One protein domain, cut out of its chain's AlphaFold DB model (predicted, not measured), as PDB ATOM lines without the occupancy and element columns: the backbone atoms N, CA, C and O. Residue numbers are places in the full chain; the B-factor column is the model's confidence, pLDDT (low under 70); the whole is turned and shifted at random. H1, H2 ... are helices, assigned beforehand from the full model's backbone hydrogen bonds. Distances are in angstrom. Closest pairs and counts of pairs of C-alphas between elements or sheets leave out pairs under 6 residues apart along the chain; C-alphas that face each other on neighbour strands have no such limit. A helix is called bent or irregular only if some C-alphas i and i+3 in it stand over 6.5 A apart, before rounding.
ATOM      1  N   LYS A 293     253.649 209.931 201.052       87.94
ATOM      2  CA  LYS A 293     254.635 208.839 200.976       87.94
ATOM      3  C   LYS A 293     256.055 209.360 201.199       87.94
ATOM      4  O   LYS A 293     256.803 208.782 201.987       87.94
ATOM      5  N   LYS A 294     256.438 210.471 200.563       89.25
ATOM      6  CA  LYS A 294     257.757 211.104 200.741       89.25
ATOM      7  C   LYS A 294     257.967 211.571 202.185       89.25
ATOM      8  O   LYS A 294     259.034 211.335 202.757       89.25
ATOM      9  N   ALA A 295     256.953 212.174 202.805       91.88
ATOM     10  CA  ALA A 295     256.984 212.581 204.211       91.88
ATOM     11  C   ALA A 295     257.074 211.384 205.178       91.88
ATOM     12  O   ALA A 295     257.846 211.423 206.143       91.88
ATOM     13  N   ASP A 296     256.359 210.294 204.899       88.50
ATOM     14  CA  ASP A 296     256.388 209.057 205.683       88.50
ATOM     15  C   ASP A 296     257.735 208.336 205.552       88.50
ATOM     16  O   ASP A 296     258.276 207.860 206.555       88.50
ATOM     17  N   ARG A 297     258.344 208.323 204.355       86.44
ATOM     18  CA  ARG A 297     259.717 207.829 204.127       86.44
ATOM     19  C   ARG A 297     260.728 208.639 204.951       86.44
ATOM     20  O   ARG A 297     261.511 208.049 205.699       86.44
ATOM     21  N   ARG A 298     260.654 209.979 204.918       88.44
ATOM     22  CA  ARG A 298     261.495 210.876 205.746       88.44
ATOM     23  C   ARG A 298     261.307 210.619 207.244       88.44
ATOM     24  O   ARG A 298     262.280 210.485 207.985       88.44
ATOM     25  N   SER A 299     260.060 210.490 207.694       88.69
ATOM     26  CA  SER A 299     259.725 210.228 209.098       88.69
ATOM     27  C   SER A 299     260.215 208.858 209.566       88.69
ATOM     28  O   SER A 299     260.764 208.730 210.661       88.69
ATOM     29  N   SER A 300     260.053 207.829 208.733       82.38
ATOM     30  CA  SER A 300     260.529 206.470 209.006       82.38
ATOM     31  C   SER A 300     262.050 206.428 209.098       82.38
ATOM     32  O   SER A 300     262.591 205.836 210.034       82.38
ATOM     33  N   ARG A 301     262.738 207.141 208.199       83.88
ATOM     34  CA  ARG A 301     264.193 207.310 208.224       83.88
ATOM     35  C   ARG A 301     264.664 208.027 209.490       83.88
ATOM     36  O   ARG A 301     265.539 207.514 210.183       83.88
ATOM     37  N   LYS A 302     264.014 209.127 209.887       88.19
ATOM     38  CA  LYS A 302     264.305 209.829 211.153       88.19
ATOM     39  C   LYS A 302     264.159 208.906 212.369       88.19
ATOM     40  O   LYS A 302     265.044 208.866 213.220       88.19
ATOM     41  N   ARG A 303     263.077 208.119 212.445       82.81
ATOM     42  CA  ARG A 303     262.864 207.138 213.531       82.81
ATOM     43  C   ARG A 303     263.904 206.018 213.515       82.81
ATOM     44  O   ARG A 303     264.272 205.513 214.573       82.81
ATOM     45  N   TYR A 304     264.345 205.587 212.337       82.06
ATOM     46  CA  TYR A 304     265.420 204.610 212.207       82.06
ATOM     47  C   TYR A 304     266.734 205.163 212.765       82.06
ATOM     48  O   TYR A 304     267.261 204.574 213.704       82.06
ATOM     49  N   LEU A 305     267.178 206.337 212.309       81.62
ATOM     50  CA  LEU A 305     268.396 206.987 212.807       81.62
ATOM     51  C   LEU A 305     268.355 207.207 214.323       81.62
ATOM     52  O   LEU A 305     269.303 206.879 215.026       81.62
ATOM     53  N   GLN A 306     267.223 207.656 214.869       83.44
ATOM     54  CA  GLN A 306     267.049 207.779 216.321       83.44
ATOM     55  C   GLN A 306     267.246 206.448 217.066       83.44
ATOM     56  O   GLN A 306     267.790 206.443 218.171       83.44
ATOM     57  N   ARG A 307     266.826 205.314 216.486       75.88
ATOM     58  CA  ARG A 307     267.077 203.985 217.069       75.88
ATOM     59  C   ARG A 307     268.555 203.616 217.014       75.88
ATOM     60  O   ARG A 307     269.046 203.097 218.013       75.88
ATOM     61  N   VAL A 308     269.244 203.921 215.913       76.25
ATOM     62  CA  VAL A 308     270.695 203.715 215.771       76.25
ATOM     63  C   VAL A 308     271.450 204.532 216.820       76.25
ATOM     64  O   VAL A 308     272.195 203.964 217.617       76.25
ATOM     65  N   TYR A 309     271.175 205.835 216.926       78.31
ATOM     66  CA  TYR A 309     271.794 206.704 217.934       78.31
ATOM     67  C   TYR A 309     271.509 206.235 219.362       78.31
ATOM     68  O   TYR A 309     272.400 206.223 220.211       78.31
ATOM     69  N   ALA A 310     270.277 205.807 219.643       73.75
ATOM     70  CA  ALA A 310     269.929 205.262 220.949       73.75
ATOM     71  C   ALA A 310     270.654 203.940 221.249       73.75
ATOM     72  O   ALA A 310     270.956 203.686 222.411       73.75
ATOM     73  N   ALA A 311     270.916 203.097 220.246       73.69
ATOM     74  CA  ALA A 311     271.704 201.877 220.409       73.69
ATOM     75  C   ALA A 311     273.181 202.206 220.679       73.69
ATOM     76  O   ALA A 311     273.740 201.700 221.647       73.69
ATOM     77  N   CYS A 312     273.771 203.129 219.913       74.31
ATOM     78  CA  CYS A 312     275.152 203.580 220.109       74.31
ATOM     79  C   CYS A 312     275.358 204.187 221.504       74.31
ATOM     80  O   CYS A 312     276.282 203.806 222.219       74.31
ATOM     81  N   ARG A 313     274.436 205.051 221.960       75.69
ATOM     82  CA  ARG A 313     274.464 205.596 223.331       75.69
ATOM     83  C   ARG A 313     274.358 204.515 224.403       75.69
ATOM     84  O   ARG A 313     275.009 204.633 225.436       75.69
ATOM     85  N   SER A 314     273.539 203.480 224.193       70.69
ATOM     86  CA  SER A 314     273.454 202.349 225.125       70.69
ATOM     87  C   SER A 314     274.771 201.574 225.188       70.69
ATOM     88  O   SER A 314     275.228 201.294 226.288       70.69
ATOM     89  N   MET A 315     275.408 201.293 224.046       72.44
ATOM     90  CA  MET A 315     276.706 200.603 224.014       72.44
ATOM     91  C   MET A 315     277.791 201.404 224.740       72.44
ATOM     92  O   MET A 315     278.496 200.837 225.569       72.44
ATOM     93  N   ARG A 316     277.847 202.727 224.528       71.56
ATOM     94  CA  ARG A 316     278.771 203.619 225.255       71.56
ATOM     95  C   ARG A 316     278.549 203.592 226.772       71.56
ATOM     96  O   ARG A 316     279.506 203.618 227.527       71.56
ATOM     97  N   ARG A 317     277.297 203.499 227.236       72.56
ATOM     98  CA  ARG A 317     276.973 203.418 228.677       72.56
ATOM     99  C   ARG A 317     277.286 202.066 229.318       72.56
ATOM    100  O   ARG A 317     277.419 202.008 230.534       72.56
ATOM    101  N   CYS A 318     277.327 200.991 228.536       70.06
ATOM    102  CA  CYS A 318     277.613 199.646 229.035       70.06
ATOM    103  C   CYS A 318     279.113 199.348 229.137       70.06
ATOM    104  O   CYS A 318     279.468 198.309 229.689       70.06
ATOM    105  N   THR A 342     290.543 198.059 210.544       73.75
ATOM    106  CA  THR A 342     290.528 197.027 209.512       73.75
ATOM    107  C   THR A 342     289.082 196.825 209.045       73.75
ATOM    108  O   THR A 342     288.141 196.901 209.846       73.75
ATOM    109  N   ASN A 343     288.876 196.546 207.753       69.69
ATOM    110  CA  ASN A 343     287.539 196.300 207.191       69.69
ATOM    111  C   ASN A 343     286.732 195.277 208.024       69.69
ATOM    112  O   ASN A 343     285.513 195.392 208.162       69.69
ATOM    113  N   ASP A 344     287.421 194.322 208.655       67.12
ATOM    114  CA  ASP A 344     286.834 193.308 209.530       67.12
ATOM    115  C   ASP A 344     286.376 193.837 210.894       67.12
ATOM    116  O   ASP A 344     285.371 193.372 211.444       67.12
ATOM    117  N   GLU A 345     287.088 194.791 211.489       69.38
ATOM    118  CA  GLU A 345     286.671 195.461 212.729       69.38
ATOM    119  C   GLU A 345     285.470 196.364 212.480       69.38
ATOM    120  O   GLU A 345     284.487 196.295 213.225       69.38
ATOM    121  N   HIS A 346     285.485 197.103 211.369       64.31
ATOM    122  CA  HIS A 346     284.350 197.916 210.948       64.31
ATOM    123  C   HIS A 346     283.104 197.050 210.679       64.31
ATOM    124  O   HIS A 346     282.021 197.299 211.222       64.31
ATOM    125  N   ALA A 347     283.259 195.939 209.950       69.75
ATOM    126  CA  ALA A 347     282.171 194.991 209.709       69.75
ATOM    127  C   ALA A 347     281.651 194.329 211.000       69.75
ATOM    128  O   ALA A 347     280.457 194.019 211.103       69.75
ATOM    129  N   ARG A 348     282.515 194.094 211.999       70.88
ATOM    130  CA  ARG A 348     282.115 193.577 213.320       70.88
ATOM    131  C   ARG A 348     281.325 194.610 214.121       70.88
ATOM    132  O   ARG A 348     280.292 194.255 214.695       70.88
ATOM    133  N   ALA A 349     281.741 195.875 214.109       70.38
ATOM    134  CA  ALA A 349     281.027 196.967 214.766       70.38
ATOM    135  C   ALA A 349     279.622 197.166 214.170       70.38
ATOM    136  O   ALA A 349     278.631 197.189 214.908       70.38
ATOM    137  N   LEU A 350     279.502 197.193 212.837       72.56
ATOM    138  CA  LEU A 350     278.210 197.279 212.147       72.56
ATOM    139  C   LEU A 350     277.300 196.083 212.468       72.56
ATOM    140  O   LEU A 350     276.105 196.264 212.728       72.56
ATOM    141  N   ARG A 351     277.851 194.862 212.540       74.88
ATOM    142  CA  ARG A 351     277.102 193.666 212.971       74.88
ATOM    143  C   ARG A 351     276.576 193.796 214.403       74.88
ATOM    144  O   ARG A 351     275.416 193.462 214.642       74.88
ATOM    145  N   LEU A 352     277.373 194.312 215.339       71.06
ATOM    146  CA  LEU A 352     276.962 194.553 216.732       71.06
ATOM    147  C   LEU A 352     275.856 195.611 216.842       71.06
ATOM    148  O   LEU A 352     274.877 195.412 217.570       71.06
ATOM    149  N   VAL A 353     275.962 196.707 216.084       70.75
ATOM    150  CA  VAL A 353     274.910 197.736 215.992       70.75
ATOM    151  C   VAL A 353     273.616 197.119 215.459       70.75
ATOM    152  O   VAL A 353     272.561 197.261 216.084       70.75
ATOM    153  N   GLN A 354     273.692 196.369 214.358       71.12
ATOM    154  CA  GLN A 354     272.534 195.731 213.733       71.12
ATOM    155  C   GLN A 354     271.882 194.684 214.648       71.12
ATOM    156  O   GLN A 354     270.657 194.647 214.780       71.12
ATOM    157  N   GLN A 355     272.679 193.868 215.345       72.75
ATOM    158  CA  GLN A 355     272.179 192.918 216.339       72.75
ATOM    159  C   GLN A 355     271.454 193.625 217.487       72.75
ATOM    160  O   GLN A 355     270.387 193.172 217.893       72.75
ATOM    161  N   ASN A 356     271.963 194.756 217.980       70.75
ATOM    162  CA  ASN A 356     271.291 195.536 219.022       70.75
ATOM    163  C   ASN A 356     269.992 196.197 218.534       70.75
ATOM    164  O   ASN A 356     269.015 196.260 219.286       70.75
ATOM    165  N   ILE A 357     269.938 196.645 217.274       66.12
ATOM    166  CA  ILE A 357     268.705 197.144 216.643       66.12
ATOM    167  C   ILE A 357     267.658 196.028 216.558       66.12
ATOM    168  O   ILE A 357     266.498 196.259 216.905       66.12
TER     169      ILE A 357
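Overview. This is residues 293 to 318 and 342 to 357 of the 441 residues of an uncharacterized protein of Trametes pubescens (UniProt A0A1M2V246). One long straight helix, H1, is met on its side by the last turns of a shorter helix, H2, about perpendicular to it, as in a lopsided T. The meeting place is residues 307 to 312 of H1 and residues 353 to 357 of H2, while residues 293 to 303 of H1 and residues 342 to 351, of which 343 to 351 belong to H2, stick out free. The printed part has 42 residues with two named helices, H1 then H2 along the chain, and no named strand; the class is all helix. The whole is loose, with a radius of gyration of the C-alphas of 12.9 A, and spans 38 by 25 by 14 A.

Arrangement. H1, residues 293 to 318, and H2, residues 343 to 357, touch, with 7 pairs of C-alphas within 8 A. Their closest C-alphas are those of Ala 311 and Asn 356, 6.5 A apart. H1 touches H2 with residues 307 to 312 alone, and H2 touches H1 with residues 353 to 357 alone. Their lines are about perpendicular, at 75 degrees, and their centres are 15.9 A apart. In H1 and H2 every O i to N i+4 pair is within hydrogen-bond range.

Along the chain. H1 has 26 residues and measures 37.4 A from C-alpha 293 at (254.635, 208.839, 200.976) to C-alpha 318 at (277.613, 199.646, 229.035). H2 has 15 residues and measures 21.1 A from its first to its last C-alpha, that of Ile 357 at (268.705, 197.144, 216.643). Neither helix is bent.

Size, cuts and confidence. The two C-alphas farthest apart are those of Lys 293 and Thr 342, 38.7 A. Residues 319 to 341 are not printed, and C-alphas 318 and 342 are 23.6 A apart across this cut, which lies in the link from H1 to H2. The mean pLDDT of the printed part is 76.6; residues 343 to 347 and residue 357 are under 70.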